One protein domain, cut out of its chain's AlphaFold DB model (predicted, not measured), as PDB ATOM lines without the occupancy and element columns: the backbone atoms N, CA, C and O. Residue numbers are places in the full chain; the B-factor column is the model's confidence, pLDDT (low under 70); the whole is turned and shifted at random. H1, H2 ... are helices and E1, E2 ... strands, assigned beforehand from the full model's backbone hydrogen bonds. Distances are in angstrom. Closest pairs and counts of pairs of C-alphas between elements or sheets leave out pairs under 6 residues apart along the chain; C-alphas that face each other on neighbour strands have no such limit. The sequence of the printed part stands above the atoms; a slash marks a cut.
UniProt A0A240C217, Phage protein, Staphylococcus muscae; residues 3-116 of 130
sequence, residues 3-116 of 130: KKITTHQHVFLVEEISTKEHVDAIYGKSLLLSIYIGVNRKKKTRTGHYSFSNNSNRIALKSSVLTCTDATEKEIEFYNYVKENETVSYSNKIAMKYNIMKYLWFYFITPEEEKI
ATOM      1  N   LYS A   3     218.160 236.695 123.948       95.44
ATOM      2  CA  LYS A   3     218.523 237.157 122.609       95.44
ATOM      3  C   LYS A   3     217.327 237.789 121.923       95.44
ATOM      4  O   LYS A   3     216.185 237.393 122.149       95.44
ATOM      5  N   LYS A   4     217.601 238.738 121.042       96.75
ATOM      6  CA  LYS A   4     216.643 239.285 120.094       96.75
ATOM      7  C   LYS A   4     216.849 238.632 118.735       96.75
ATOM      8  O   LYS A   4     217.929 238.721 118.151       96.75
ATOM      9  N   ILE A   5     215.793 238.011 118.234       95.38
ATOM     10  CA  ILE A   5     215.777 237.320 116.947       95.38
ATOM     11  C   ILE A   5     214.853 238.086 116.017       95.38
ATOM     12  O   ILE A   5     213.669 238.244 116.319       95.38
ATOM     13  N   THR A   6     215.381 238.534 114.886       95.31
ATOM     14  CA  THR A   6     214.589 239.169 113.829       95.31
ATOM     15  C   THR A   6     214.483 238.220 112.651       95.31
ATOM     16  O   THR A   6     215.497 237.765 112.119       95.31
ATOM     17  N   THR A   7     213.260 237.938 112.226       93.62
ATOM     18  CA  THR A   7     212.942 237.259 110.968       93.62
ATOM     19  C   THR A   7     212.347 238.270 109.988       93.62
ATOM     20  O   THR A   7     212.160 239.440 110.320       93.62
ATOM     21  N   HIS A   8     212.010 237.831 108.777       86.81
ATOM     22  CA  HIS A   8     211.312 238.683 107.808       86.81
ATOM     23  C   HIS A   8     209.956 239.206 108.298       86.81
ATOM     24  O   HIS A   8     209.501 240.245 107.829       86.81
ATOM     25  N   GLN A   9     209.298 238.480 109.202       85.69
ATOM     26  CA  GLN A   9     207.938 238.796 109.642       85.69
ATOM     27  C   GLN A   9     207.898 239.325 111.073       85.69
ATOM     28  O   GLN A   9     207.048 240.154 111.400       85.69
ATOM     29  N   HIS A  10     208.793 238.842 111.937       92.38
ATOM     30  CA  HIS A  10     208.635 238.996 113.373       92.38
ATOM     31  C   HIS A  10     209.945 239.256 114.110       92.38
ATOM     32  O   HIS A  10     211.024 238.834 113.696       92.38
ATOM     33  N   VAL A  11     209.820 239.925 115.252       95.12
ATOM     34  CA  VAL A  11     210.885 240.142 116.229       95.12
ATOM     35  C   VAL A  11     210.505 239.417 117.512       95.12
ATOM     36  O   VAL A  11     209.438 239.669 118.073       95.12
ATOM     37  N   PHE A  12     211.389 238.551 117.992       95.62
ATOM     38  CA  PHE A  12     211.214 237.785 119.221       95.62
ATOM     39  C   PHE A  12     212.300 238.128 120.233       95.62
ATOM     40  O   PHE A  12     213.452 238.362 119.865       95.62
ATOM     41  N   LEU A  13     211.940 238.087 121.511       96.75
ATOM     42  CA  LEU A  13     212.888 237.963 122.613       96.75
ATOM     43  C   LEU A  13     212.875 236.514 123.082       96.75
ATOM     44  O   LEU A  13     211.801 235.969 123.338       96.75
ATOM     45  N   VAL A  14     214.044 235.888 123.159       95.38
ATOM     46  CA  VAL A  14     214.170 234.447 123.388       95.38
ATOM     47  C   VAL A  14     215.214 234.157 124.448       95.38
ATOM     48  O   VAL A  14     216.377 234.533 124.320       95.38
ATOM     49  N   GLU A  15     214.801 233.435 125.480       94.94
ATOM     50  CA  GLU A  15     215.705 232.725 126.375       94.94
ATOM     51  C   GLU A  15     216.042 231.382 125.719       94.94
ATOM     52  O   GLU A  15     215.283 230.415 125.814       94.94
ATOM     53  N   GLU A  16     217.148 231.368 124.970       88.75
ATOM     54  CA  GLU A  16     217.555 230.219 124.158       88.75
ATOM     55  C   GLU A  16     217.952 229.029 125.037       88.75
ATOM     56  O   GLU A  16     218.745 229.164 125.973       88.75
ATOM     57  N   ILE A  17     217.430 227.852 124.695       86.38
ATOM     58  CA  ILE A  17     217.824 226.571 125.278       86.38
ATOM     59  C   ILE A  17     218.591 225.812 124.200       86.38
ATOM     60  O   ILE A  17     218.010 225.316 123.235       86.38
ATOM     61  N   SER A  18     219.914 225.737 124.346       71.38
ATOM     62  CA  SER A  18     220.742 224.952 123.431       71.38
ATOM     63  C   SER A  18     220.441 223.465 123.592       71.38
ATOM     64  O   SER A  18     220.658 222.890 124.658       71.38
ATOM     65  N   THR A  19     219.987 222.833 122.514       66.38
ATOM     66  CA  THR A  19     219.838 221.379 122.423       66.38
ATOM     67  C   THR A  19     220.818 220.850 121.379       66.38
ATOM     68  O   THR A  19     221.021 221.463 120.332       66.38
ATOM     69  N   LYS A  20     221.475 219.720 121.671       63.94
ATOM     70  CA  LYS A  20     222.441 219.103 120.741       63.94
ATOM     71  C   LYS A  20     221.770 218.522 119.490       63.94
ATOM     72  O   LYS A  20     222.446 218.307 118.493       63.94
ATOM     73  N   GLU A  21     220.465 218.275 119.554       68.94
ATOM     74  CA  GLU A  21     219.696 217.568 118.524       68.94
ATOM     75  C   GLU A  21     219.116 218.498 117.447       68.94
ATOM     76  O   GLU A  21     218.823 218.041 116.346       68.94
ATOM     77  N   HIS A  22     219.010 219.806 117.712       72.12
ATOM     78  CA  HIS A  22     218.395 220.766 116.789       72.12
ATOM     79  C   HIS A  22     219.305 221.965 116.517       72.12
ATOM     80  O   HIS A  22     219.074 223.092 116.956       72.12
ATOM     81  N   VAL A  23     220.392 221.699 115.792       81.50
ATOM     82  CA  VAL A  23     221.461 222.675 115.529       81.50
ATOM     83  C   VAL A  23     221.069 223.707 114.464       81.50
ATOM     84  O   VAL A  23     221.680 224.773 114.382       81.50
ATOM     85  N   ASP A  24     220.058 223.418 113.655       88.69
ATOM     86  CA  ASP A  24     219.583 224.214 112.521       88.69
ATOM     87  C   ASP A  24     218.493 225.233 112.889       88.69
ATOM     88  O   ASP A  24     218.164 226.106 112.083       88.69
ATOM     89  N   ALA A  25     217.969 225.184 114.113       89.88
ATOM     90  CA  ALA A  25     216.939 226.097 114.592       89.88
ATOM     91  C   ALA A  25     217.303 226.745 115.930       89.88
ATOM     92  O   ALA A  25     218.254 226.363 116.611       89.88
ATOM     93  N   ILE A  26     216.539 227.775 116.282       89.31
ATOM     94  CA  ILE A  26     216.595 228.416 117.590       89.31
ATOM     95  C   ILE A  26     215.393 227.945 118.401       89.31
ATOM     96  O   ILE A  26     214.247 228.092 117.969       89.31
ATOM     97  N   TYR A  27     215.674 227.393 119.578       90.31
ATOM     98  CA  TYR A  27     214.685 226.879 120.517       90.31
ATOM     99  C   TYR A  27     214.768 227.630 121.833       90.31
ATOM    100  O   TYR A  27     215.849 228.021 122.275       90.31
ATOM    101  N   GLY A  28     213.626 227.801 122.484       92.00
ATOM    102  CA  GLY A  28     213.601 228.343 123.829       92.00
ATOM    103  C   GLY A  28     212.253 228.904 124.223       92.00
ATOM    104  O   GLY A  28     211.242 228.719 123.542       92.00
ATOM    105  N   LYS A  29     212.266 229.606 125.352       93.69
ATOM    106  CA  LYS A  29     211.115 230.370 125.834       93.69
ATOM    107  C   LYS A  29     211.115 231.721 125.150       93.69
ATOM    108  O   LYS A  29     212.184 232.296 124.943       93.69
ATOM    109  N   SER A  30     209.945 232.222 124.775       93.75
ATOM    110  CA  SER A  30     209.888 233.392 123.904       93.75
ATOM    111  C   SER A  30     208.769 234.363 124.223       93.75
ATOM    112  O   SER A  30     207.741 234.021 124.805       93.75
ATOM    113  N   LEU A  31     208.994 235.596 123.792       95.12
ATOM    114  CA  LEU A  31     208.024 236.671 123.743       95.12
ATOM    115  C   LEU A  31     208.039 237.261 122.333       95.12
ATOM    116  O   LEU A  31     209.087 237.713 121.858       95.12
ATOM    117  N   LEU A  32     206.882 237.287 121.671       93.88
ATOM    118  CA  LEU A  32     206.718 238.011 120.412       93.88
ATOM    119  C   LEU A  32     206.695 239.514 120.706       93.88
ATOM    120  O   LEU A  32     205.780 240.017 121.357       93.88
ATOM    121  N   LEU A  33     207.712 240.226 120.230       93.62
ATOM    122  CA  LEU A  33     207.875 241.658 120.455       93.62
ATOM    123  C   LEU A  33     207.141 242.482 119.391       93.62
ATOM    124  O   LEU A  33     206.591 243.540 119.691       93.62
ATOM    125  N   SER A  34     207.111 241.987 118.152       92.94
ATOM    126  CA  SER A  34     206.461 242.656 117.024       92.94
ATOM    127  C   SER A  34     204.981 242.283 116.896       92.94
ATOM    128  O   SER A  34     204.596 241.518 116.007       92.94
ATOM    129  N   ILE A  35     204.152 242.780 117.810       90.56
ATOM    130  CA  ILE A  35     202.712 242.497 117.818       90.56
ATOM    131  C   ILE A  35     201.926 243.442 116.901       90.56
ATOM    132  O   ILE A  35     202.354 244.562 116.602       90.56
ATOM    133  N   TYR A  36     200.727 243.004 116.517       88.31
ATOM    134  CA  TYR A  36     199.764 243.828 115.799       88.31
ATOM    135  C   TYR A  36     198.809 244.534 116.764       88.31
ATOM    136  O   TYR A  36     198.208 243.912 117.642       88.31
ATOM    137  N   ILE A  37     198.639 245.837 116.562       88.25
ATOM    138  CA  ILE A  37     197.747 246.708 117.316       88.25
ATOM    139  C   ILE A  37     196.558 247.086 116.435       88.25
ATOM    140  O   ILE A  37     196.696 247.826 115.457       88.25
ATOM    141  N   GLY A  38     195.380 246.604 116.814       87.25
ATOM    142  CA  GLY A  38     194.124 246.976 116.183       87.25
ATOM    143  C   GLY A  38     193.693 248.368 116.632       87.25
ATOM    144  O   GLY A  38     193.598 248.646 117.826       87.25
ATOM    145  N   VAL A  39     193.432 249.258 115.680       86.06
ATOM    146  CA  VAL A  39     192.978 250.630 115.916       86.06
ATOM    147  C   VAL A  39     191.502 250.736 115.559       86.06
ATOM    148  O   VAL A  39     191.125 250.703 114.385       86.06
ATOM    149  N   ASN A  40     190.657 250.923 116.569       84.38
ATOM    150  CA  ASN A  40     189.249 251.228 116.371       84.38
ATOM    151  C   ASN A  40     189.060 252.747 116.283       84.38
ATOM    152  O   ASN A  40     189.142 253.462 117.285       84.38
ATOM    153  N   ARG A  41     188.779 253.258 115.079       83.50
ATOM    154  CA  ARG A  41     188.586 254.702 114.862       83.50
ATOM    155  C   ARG A  41     187.297 255.238 115.484       83.50
ATOM    156  O   ARG A  41     187.298 256.373 115.949       83.50
ATOM    157  N   LYS A  42     186.225 254.436 115.511       84.81
ATOM    158  CA  LYS A  42     184.919 254.840 116.058       84.81
ATOM    159  C   LYS A  42     184.990 255.007 117.573       84.81
ATOM    160  O   LYS A  42     184.616 256.049 118.099       84.81
ATOM    161  N   LYS A  43     185.523 253.995 118.261       85.12
ATOM    162  CA  LYS A  43     185.676 253.964 119.723       85.12
ATOM    163  C   LYS A  43     186.938 254.688 120.207       85.12
ATOM    164  O   LYS A  43     187.111 254.858 121.406       85.12
ATOM    165  N   LYS A  44     187.816 255.115 119.288       85.62
ATOM    166  CA  LYS A  44     189.136 255.709 119.569       85.62
ATOM    167  C   LYS A  44     190.007 254.827 120.477       85.62
ATOM    168  O   LYS A  44     190.796 255.336 121.270       85.62
ATOM    169  N   THR A  45     189.881 253.507 120.357       85.50
ATOM    170  CA  THR A  45     190.631 252.534 121.163       85.50
ATOM    171  C   THR A  45     191.719 251.845 120.347       85.50
ATOM    172  O   THR A  45     191.662 251.778 119.115       85.50
ATOM    173  N   ARG A  46     192.737 251.341 121.048       87.06
ATOM    174  CA  ARG A  46     193.791 250.496 120.486       87.06
ATOM    175  C   ARG A  46     193.882 249.214 121.296       87.06
ATOM    176  O   ARG A  46     193.918 249.294 122.521       87.06
ATOM    177  N   THR A  47     193.929 248.070 120.631       88.31
ATOM    178  CA  THR A  47     193.946 246.757 121.283       88.31
ATOM    179  C   THR A  47     195.071 245.895 120.729       88.31
ATOM    180  O   THR A  47     195.352 245.885 119.536       88.31
ATOM    181  N   GLY A  48     195.743 245.182 121.618       88.94
ATOM    182  CA  GLY A  48     196.866 244.306 121.314       88.94
ATOM    183  C   GLY A  48     197.361 243.698 122.616       88.94
ATOM    184  O   GLY A  48     197.119 244.267 123.681       88.94
ATOM    185  N   HIS A  49     197.987 242.532 122.547       92.50
ATOM    186  CA  HIS A  49     198.412 241.792 123.730       92.50
ATOM    187  C   HIS A  49     199.777 241.177 123.469       92.50
ATOM    188  O   HIS A  49     200.060 240.715 122.365       92.50
ATOM    189  N   TYR A  50     200.607 241.200 124.499       92.75
ATOM    190  CA  TYR A  50     201.854 240.466 124.565       92.75
ATOM    191  C   TYR A  50     201.615 239.220 125.397       92.75
ATOM    192  O   TYR A  50     201.038 239.321 126.476       92.75
ATOM    193  N   SER A  51     202.094 238.078 124.923       88.88
ATOM    194  CA  SER A  51     201.990 236.815 125.648       88.88
ATOM    195  C   SER A  51     203.347 236.141 125.697       88.88
ATOM    196  O   SER A  51     204.058 236.072 124.688       88.88
ATOM    197  N   PHE A  52     203.699 235.657 126.883       91.50
ATOM    198  CA  PHE A  52     204.921 234.910 127.110       91.50
ATOM    199  C   PHE A  52     204.689 233.411 126.884       91.50
ATOM    200  O   PHE A  52     203.802 232.810 127.483       91.50
ATOM    201  N   SER A  53     205.518 232.787 126.048       89.44
ATOM    202  CA  SER A  53     205.555 231.332 125.896       89.44
ATOM    203  C   SER A  53     206.590 230.745 126.849       89.44
ATOM    204  O   SER A  53     207.787 230.751 126.555       89.44
ATOM    205  N   ASN A  54     206.125 230.188 127.970       88.31
ATOM    206  CA  ASN A  54     206.988 229.486 128.927       88.31
ATOM    207  C   ASN A  54     207.429 228.094 128.435       88.31
ATOM    208  O   ASN A  54     208.390 227.527 128.960       88.31
ATOM    209  N   ASN A  55     206.754 227.555 127.417       87.12
ATOM    210  CA  ASN A  55     207.149 226.313 126.764       87.12
ATOM    211  C   ASN A  55     208.368 226.556 125.875       87.12
ATOM    212  O   ASN A  55     208.419 227.539 125.129       87.12
ATOM    213  N   SER A  56     209.336 225.643 125.952       86.19
ATOM    214  CA  SER A  56     210.492 225.648 125.062       86.19
ATOM    215  C   SER A  56     210.091 225.093 123.703       86.19
ATOM    216  O   SER A  56     210.023 223.879 123.528       86.19
ATOM    217  N   ASN A  57     209.851 225.985 122.749       86.19
ATOM    218  CA  ASN A  57     209.404 225.638 121.403       86.19
ATOM    219  C   ASN A  57     210.428 226.087 120.357       86.19
ATOM    220  O   ASN A  57     211.305 226.912 120.636       86.19
ATOM    221  N   ARG A  58     210.296 225.564 119.134       89.44
ATOM    222  CA  ARG A  58     211.034 226.076 117.974       89.44
ATOM    223  C   ARG A  58     210.546 227.489 117.663       89.44
ATOM    224  O   ARG A  58     209.357 227.680 117.427       89.44
ATOM    225  N   ILE A  59     211.456 228.459 117.630       90.25
ATOM    226  CA  ILE A  59     211.129 229.863 117.337       90.25
ATOM    227  C   ILE A  59     211.323 230.171 115.855       90.25
ATOM    228  O   ILE A  59     210.441 230.728 115.210       90.25
ATOM    229  N   ALA A  60     212.483 229.807 115.309       89.69
ATOM    230  CA  ALA A  60     212.808 230.019 113.906       89.69
ATOM    231  C   ALA A  60     213.887 229.037 113.445       89.69
ATOM    232  O   ALA A  60     214.764 228.657 114.223       89.69
ATOM    233  N   LEU A  61     213.852 228.672 112.163       91.38
ATOM    234  CA  LEU A  61     214.999 228.069 111.484       91.38
ATOM    235  C   LEU A  61     216.097 229.125 111.352       91.38
ATOM    236  O   LEU A  61     215.802 230.263 110.986       91.38
ATOM    237  N   LYS A  62     217.359 228.764 111.603       90.44
ATOM    238  CA  LYS A  62     218.495 229.698 111.503       90.44
ATOM    239  C   LYS A  62     218.643 230.281 110.098       90.44
ATOM    240  O   LYS A  62     219.041 231.430 109.973       90.44
ATOM    241  N   SER A  63     218.260 229.532 109.064       92.00
ATOM    242  CA  SER A  63     218.213 230.003 107.673       92.00
ATOM    243  C   SER A  63     217.219 231.147 107.437       92.00
ATOM    244  O   SER A  63     217.405 231.925 106.508       92.00
ATOM    245  N   SER A  64     216.190 231.275 108.279       91.50
ATOM    246  CA  SER A  64     215.163 232.325 108.200       91.50
ATOM    247  C   SER A  64     215.427 233.500 109.151       91.50
ATOM    248  O   SER A  64     214.622 234.436 109.223       91.50
ATOM    249  N   VAL A  65     216.518 233.448 109.922       93.62
ATOM    250  CA  VAL A  65     216.914 234.502 110.858       93.62
ATOM    251  C   VAL A  65     217.740 235.541 110.115       93.62
ATOM    252  O   VAL A  65     218.790 235.237 109.559       93.62
ATOM    253  N   LEU A  66     217.278 236.789 110.150       95.62
ATOM    254  CA  LEU A  66     217.992 237.927 109.576       95.62
ATOM    255  C   LEU A  66     219.062 238.446 110.528       95.62
ATOM    256  O   LEU A  66     220.184 238.729 110.122       95.62
ATOM    257  N   THR A  67     218.707 238.588 111.804       95.88
ATOM    258  CA  THR A  67     219.637 239.030 112.842       95.88
ATOM    259  C   THR A  67     219.376 238.293 114.146       95.88
ATOM    260  O   THR A  67     218.234 238.017 114.517       95.88
ATOM    261  N   CYS A  68     220.465 237.981 114.843       94.50
ATOM    262  CA  CYS A  68     220.463 237.418 116.182       94.50
ATOM    263  C   CYS A  68     221.437 238.253 117.011       94.50
ATOM    264  O   CYS A  68     222.648 238.182 116.805       94.50
ATOM    265  N   THR A  69     220.902 239.105 117.876       96.06
ATOM    266  CA  THR A  69     221.694 240.015 118.711       96.06
ATOM    267  C   THR A  69     221.290 239.861 120.161       96.06
ATOM    268  O   THR A  69     220.243 239.293 120.471       96.06
ATOM    269  N   ASP A  70     222.061 240.449 121.061       95.94
ATOM    270  CA  ASP A  70     221.631 240.559 122.446       95.94
ATOM    271  C   ASP A  70     220.435 241.508 122.564       95.94
ATOM    272  O   ASP A  70     220.286 242.470 121.795       95.94
ATOM    273  N   ALA A  71     219.539 241.190 123.496       96.88
ATOM    274  CA  ALA A  71     218.464 242.093 123.867       96.88
ATOM    275  C   ALA A  71     219.036 243.268 124.671       96.88
ATOM    276  O   ALA A  71     219.930 243.106 125.500       96.88
ATOM    277  N   THR A  72     218.503 244.462 124.438       97.06
ATOM    278  CA  THR A  72     218.828 245.643 125.250       97.06
ATOM    279  C   THR A  72     218.285 245.493 126.671       97.06
ATOM    280  O   THR A  72     217.342 244.739 126.905       97.06
ATOM    281  N   GLU A  73     218.806 246.273 127.619       97.19
ATOM    282  CA  GLU A  73     218.325 246.260 129.010       97.19
ATOM    283  C   GLU A  73     216.808 246.483 129.106       97.19
ATOM    284  O   GLU A  73     216.113 245.739 129.794       97.19
ATOM    285  N   LYS A  74     216.258 247.434 128.339       97.75
ATOM    286  CA  LYS A  74     214.809 247.698 128.312       97.75
ATOM    287  C   LYS A  74     213.986 246.560 127.719       97.75
ATOM    288  O   LYS A  74     212.878 246.309 128.186       97.75
ATOM    289  N   GLU A  75     214.522 245.860 126.727       97.81
ATOM    290  CA  GLU A  75     213.885 244.665 126.169       97.81
ATOM    291  C   GLU A  75     213.887 243.517 127.190       97.81
ATOM    292  O   GLU A  75     212.877 242.833 127.337       97.81
ATOM    293  N   ILE A  76     214.974 243.349 127.948       97.56
ATOM    294  CA  ILE A  76     215.078 242.356 129.028       97.56
ATOM    295  C   ILE A  76     214.104 242.678 130.169       97.56
ATOM    296  O   ILE A  76     213.369 241.795 130.614       97.56
ATOM    297  N   GLU A  77     214.050 243.938 130.616       97.69
ATOM    298  CA  GLU A  77     213.080 244.396 131.618       97.69
ATOM    299  C   GLU A  77     211.640 244.099 131.171       97.69
ATOM    300  O   GLU A  77     210.818 243.644 131.969       97.69
ATOM    301  N   PHE A  78     211.330 244.332 129.892       97.69
ATOM    302  CA  PHE A  78     210.010 244.043 129.341       97.69
ATOM    303  C   PHE A  78     209.714 242.546 129.287       97.69
ATOM    304  O   PHE A  78     208.629 242.126 129.681       97.69
ATOM    305  N   TYR A  79     210.675 241.737 128.840       97.00
ATOM    306  CA  TYR A  79     210.542 240.284 128.803       97.00
ATOM    307  C   TYR A  79     210.203 239.714 130.180       97.00
ATOM    308  O   TYR A  79     209.246 238.954 130.307       97.00
ATOM    309  N   ASN A  80     210.938 240.126 131.215       96.81
ATOM    310  CA  ASN A  80     210.690 239.676 132.584       96.81
ATOM    311  C   ASN A  80     209.327 240.153 133.097       96.81
ATOM    312  O   ASN A  80     208.582 239.361 133.667       96.81
ATOM    313  N   TYR A  81     208.953 241.401 132.805       97.12
ATOM    314  CA  TYR A  81     207.638 241.926 133.161       97.12
ATOM    315  C   TYR A  81     206.492 241.106 132.546       97.12
ATOM    316  O   TYR A  81     205.550 240.746 133.251       97.12
ATOM    317  N   VAL A  82     206.558 240.760 131.254       95.56
ATOM    318  CA  VAL A  82     205.517 239.925 130.624       95.56
ATOM    319  C   VAL A  82     205.575 238.488 131.143       95.56
ATOM    320  O   VAL A  82     204.527 237.895 131.374       95.56
ATOM    321  N   LYS A  83     206.770 237.937 131.387       94.44
ATOM    322  CA  LYS A  83     206.955 236.599 131.970       94.44
ATOM    323  C   LYS A  83     206.286 236.459 133.340       94.44
ATOM    324  O   LYS A  83     205.692 235.422 133.600       94.44
ATOM    325  N   GLU A  84     206.351 237.487 134.184       95.31
ATOM    326  CA  GLU A  84     205.699 237.505 135.504       95.31
ATOM    327  C   GLU A  84     204.173 237.647 135.431       95.31
ATOM    328  O   GLU A  84     203.475 237.180 136.325       95.31
ATOM    329  N   ASN A  85     203.652 238.293 134.383       91.44
ATOM    330  CA  ASN A  85     202.222 238.591 134.239       91.44
ATOM    331  C   ASN A  85     201.501 237.662 133.243       91.44
ATOM    332  O   ASN A  85     200.300 237.818 133.047       91.44
ATOM    333  N   GLU A  86     202.225 236.725 132.614       81.31
ATOM    334  CA  GLU A  86     201.830 235.806 131.528       81.31
ATOM    335  C   GLU A  86     201.331 236.486 130.241       81.31
ATOM    336  O   GLU A  86     201.828 236.211 129.143       81.31
ATOM    337  N   THR A  87     200.360 237.389 130.363       88.19
ATOM    338  CA  THR A  87     199.814 238.216 129.291       88.19
ATOM    339  C   THR A  87     199.702 239.668 129.738       88.19
ATOM    340  O   THR A  87     199.208 239.985 130.816       88.19
ATOM    341  N   VAL A  88     200.128 240.582 128.871       92.38
ATOM    342  CA  VAL A  88     200.111 242.023 129.123       92.38
ATOM    343  C   VAL A  88     199.416 242.721 127.965       92.38
ATOM    344  O   VAL A  88     199.866 242.653 126.819       92.38
ATOM    345  N   SER A  89     198.332 243.441 128.246       93.25
ATOM    346  CA  SER A  89     197.680 244.281 127.241       93.25
ATOM    347  C   SER A  89     198.582 245.441 126.822       93.25
ATOM    348  O   SER A  89     199.257 246.082 127.633       93.25
ATOM    349  N   TYR A  90     198.565 245.753 125.532       92.31
ATOM    350  CA  TYR A  90     199.246 246.913 124.987       92.31
ATOM    351  C   TYR A  90     198.699 248.206 125.600       92.31
ATOM    352  O   TYR A  90     197.494 248.434 125.687       92.31
ATOM    353  N   SER A  91     199.616 249.112 125.932       93.00
ATOM    354  CA  SER A  91     199.313 250.523 126.136       93.00
ATOM    355  C   SER A  91     200.477 251.373 125.638       93.00
ATOM    356  O   SER A  91     201.631 250.940 125.671       93.00
ATOM    357  N   ASN A  92     200.197 252.618 125.237       92.81
ATOM    358  CA  ASN A  92     201.251 253.581 124.895       92.81
ATOM    359  C   ASN A  92     202.255 253.743 126.048       92.81
ATOM    360  O   ASN A  92     203.456 253.811 125.810       92.81
ATOM    361  N   LYS A  93     201.776 253.744 127.302       95.38
ATOM    362  CA  LYS A  93     202.620 253.875 128.496       95.38
ATOM    363  C   LYS A  93     203.635 252.735 128.596       95.38
ATOM    364  O   LYS A  93     204.814 253.002 128.798       95.38
ATOM    365  N   ILE A  94     203.191 251.487 128.421       95.19
ATOM    366  CA  ILE A  94     204.078 250.313 128.419       95.19
ATOM    367  C   ILE A  94     205.057 250.407 127.250       95.19
ATOM    368  O   ILE A  94     206.265 250.278 127.439       95.19
ATOM    369  N   ALA A  95     204.552 250.698 126.052       94.12
ATOM    370  CA  ALA A  95     205.378 250.692 124.858       94.12
ATOM    371  C   ALA A  95     206.468 251.781 124.864       94.12
ATOM    372  O   ALA A  95     207.582 251.540 124.397       94.12
ATOM    373  N   MET A  96     206.170 252.952 125.433       95.56
ATOM    374  CA  MET A  96     207.150 254.016 125.661       95.56
ATOM    375  C   MET A  96     208.130 253.660 126.782       95.56
ATOM    376  O   MET A  96     209.332 253.804 126.583       95.56
ATOM    377  N   LYS A  97     207.642 253.151 127.926       97.06
ATOM    378  CA  LYS A  97     208.476 252.783 129.088       97.06
ATOM    379  C   LYS A  97     209.609 251.827 128.706       97.06
ATOM    380  O   LYS A  97     210.733 252.006 129.163       97.06
ATOM    381  N   TYR A  98     209.309 250.838 127.867       97.00
ATOM    382  CA  TYR A  98     210.269 249.813 127.452       97.00
ATOM    383  C   TYR A  98     210.890 250.065 126.070       97.00
ATOM    384  O   TYR A  98     211.646 249.234 125.578       97.00
ATOM    385  N   ASN A  99     210.595 251.203 125.432       96.38
ATOM    386  CA  ASN A  99     211.086 251.548 124.094       96.38
ATOM    387  C   ASN A  99     210.797 250.474 123.017       96.38
ATOM    388  O   ASN A  99     211.635 250.155 122.169       96.38
ATOM    389  N   ILE A 100     209.587 249.909 123.046       95.25
ATOM    390  CA  ILE A 100     209.146 248.835 122.137       95.25
ATOM    391  C   ILE A 100     208.175 249.324 121.052       95.25
ATOM    392  O   ILE A 100     207.762 248.540 120.205       95.25
ATOM    393  N   MET A 101     207.849 250.625 121.020       93.88
ATOM    394  CA  MET A 101     206.987 251.226 119.983       93.88
ATOM    395  C   MET A 101     207.468 250.928 118.557       93.88
ATOM    396  O   MET A 101     206.647 250.717 117.670       93.88
ATOM    397  N   LYS A 102     208.789 250.868 118.347       94.06
ATOM    398  CA  LYS A 102     209.433 250.572 117.055       94.06
ATOM    399  C   LYS A 102     209.124 249.182 116.488       94.06
ATOM    400  O   LYS A 102     209.395 248.946 115.319       94.06
ATOM    401  N   TYR A 103     208.590 248.271 117.300       93.88
ATOM    402  CA  TYR A 103     208.267 246.907 116.881       93.88
ATOM    403  C   TYR A 103     206.787 246.724 116.531       93.88
ATOM    404  O   TYR A 103     206.401 245.671 116.034       93.88
ATOM    405  N   LEU A 104     205.954 247.730 116.798       91.50
ATOM    406  CA  LEU A 104     204.508 247.619 116.675       91.50
ATOM    407  C   LEU A 104     204.032 247.811 115.240       91.50
ATOM    408  O   LEU A 104     204.401 248.778 114.573       91.50
ATOM    409  N   TRP A 105     203.102 246.956 114.829       88.88
ATOM    410  CA  TRP A 105     202.388 247.077 113.563       88.88
ATOM    411  C   TRP A 105     200.956 247.524 113.828       88.88
ATOM    412  O   TRP A 105     200.255 246.902 114.618       88.88
ATOM    413  N   PHE A 106     200.495 248.593 113.186       86.75
ATOM    414  CA  PHE A 106     199.137 249.105 113.379       86.75
ATOM    415  C   PHE A 106     198.254 248.749 112.189       86.75
ATOM    416  O   PHE A 106     198.660 248.916 111.042       86.75
ATOM    417  N   TYR A 107     197.024 248.325 112.466       85.00
ATOM    418  CA  TYR A 107     195.994 248.126 111.448       85.00
ATOM    419  C   TYR A 107     194.664 248.715 111.915       85.00
ATOM    420  O   TYR A 107     194.422 248.873 113.113       85.00
ATOM    421  N   PHE A 108     193.795 249.069 110.973       84.44
ATOM    422  CA  PHE A 108     192.466 249.584 111.290       84.44
ATOM    423  C   PHE A 108     191.465 248.436 111.370       84.44
ATOM    424  O   PHE A 108     191.376 247.638 110.444       84.44
ATOM    425  N   ILE A 109     190.709 248.379 112.466       79.94
ATOM    426  CA  ILE A 109     189.670 247.362 112.666       79.94
ATOM    427  C   ILE A 109     188.456 247.722 111.807       79.94
ATOM    428  O   ILE A 109     187.964 248.857 111.865       79.94
ATOM    429  N   THR A 110     187.966 246.762 111.027       74.50
ATOM    430  CA  THR A 110     186.741 246.913 110.228       74.50
ATOM    431  C   THR A 110     185.479 246.607 111.057       74.50
ATOM    432  O   THR A 110     185.553 245.884 112.049       74.50
ATOM    433  N   PRO A 111     184.289 247.121 110.684       66.50
ATOM    434  CA  PRO A 111     183.042 246.872 111.425       66.50
ATOM    435  C   PRO A 111     182.649 245.388 111.555       66.50
ATOM    436  O   PRO A 111     181.942 245.014 112.487       66.50
ATOM    437  N   GLU A 112     183.094 244.541 110.630       64.94
ATOM    438  CA  GLU A 112     182.893 243.086 110.672       64.94
ATOM    439  C   GLU A 112     183.780 242.427 111.737       64.94
ATOM    440  O   GLU A 112     183.349 241.510 112.433       64.94
ATOM    441  N   GLU A 113     184.987 242.957 111.933       60.78
ATOM    442  CA  GLU A 113     185.933 242.524 112.963       60.78
ATOM    443  C   GLU A 113     185.572 243.061 114.353       60.78
ATOM    444  O   GLU A 113     185.974 242.470 115.347       60.78
ATOM    445  N   GLU A 114     184.753 244.118 114.452       56.47
ATOM    446  CA  GLU A 114     184.201 244.598 115.733       56.47
ATOM    447  C   GLU A 114     183.267 243.572 116.405       56.47
ATOM    448  O   GLU A 114     183.030 243.680 117.607       56.47
ATOM    449  N   LYS A 115     182.726 242.598 115.653       51.47
ATOM    450  CA  LYS A 115     181.854 241.527 116.177       51.47
ATOM    451  C   LYS A 115     182.627 240.318 116.716       51.47
ATOM    452  O   LYS A 115     182.024 239.447 117.336       51.47
ATOM    453  N   ILE A 116     183.932 240.247 116.458       51.12
ATOM    454  CA  ILE A 116     184.802 239.158 116.894       51.12
ATOM    455  C   ILE A 116     185.618 239.705 118.065       51.12
ATOM    456  O   ILE A 116     186.502 240.535 117.874       51.12
TER     457      ILE A 116
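Overview. This is residues 3 to 116 of the 130 residues of the protein "Phage protein" of Staphylococcus muscae (UniProt A0A240C217). A strongly twisted sheet of six strands is folded back on itself at E2, so that E7 and E1 face E3, E6 and E8, and helix H1 crosses over it at E3 and E6. A small sheet of three strands, E5, E4 and E9, reaches away from this body along the longest axis, with E5 running on into the long strand E6; the short helix H2 is near H1. The printed part has 114 residues, with named elements in the order E1 to E7, H1, E8, H2, E9. The large sheet runs E7, E1, E2, E3, E6, E8, antiparallel throughout; the small one runs E5, E4, E9 and is mixed. The class is mixed, helices and strands; the whole is compact, with a radius of gyration of the C-alphas of 15.4 A, yet elongated, spanning 52 by 28 by 23 A.

Arrangement. E1, residues 3 to 7, and E2, residues 11 to 16, form a hairpin, with N 5 and O 12 2.9 A apart. E2 and E3, residues 25 to 32, form another, with N 13 and O 31 at 2.9 A; E1, E2 and E3 are a meander, each strand the antiparallel neighbour of the one before. E3 bends by 91 degrees at residue 29. E4, residues 36 to 40, and E5, residues 45 to 47, are a hairpin, with N 38 and O 47 at 2.8 A. E5 runs on at 36 degrees into E6, residues 49 to 61, which bends by 102 degrees at residue 55. E6 is antiparallel to E3, with N 53 and O 30 at 2.8 A. E7, residues 65 to 70, is an edge strand beside E1, with N 6 and O 67 at 2.9 A. H1, residues 73 to 85, is on the large sheet at a height of 7.7 A over the sheet, over E3 and E6, and runs across the strands, at 72 degrees to E3 on the local plane. The closest C-alphas of H1 and E6 are those of Lys 83 and Phe 52, 5.5 A apart. E8, residues 87 to 89, is the other edge strand, with N 50 of E6 and O 88 at 2.8 A. H2, residues 92 to 97, is on neither sheet. E9, residues 105 to 108, is parallel to E4, with N 37 and O 105 at 2.7 A. In H1 and H2 every O i to N i+4 pair is within hydrogen-bond range.

Along the chain. E1 begins at C-alpha 3, (218.523, 237.157, 122.609). E6 measures 24.8 A from first to last C-alpha, H1 18.6 A and E3 16.7 A. E9 ends at C-alpha 108, (192.466, 249.584, 111.290).

Size, cuts and confidence. The C-alphas farthest apart are those of Lys 20 and Lys 42, 52.0 A. The printed part has no cut, and no link is long. Mean pLDDT of the printed part is 88.8; residues 19 to 21 and 111 to 116 are under 70.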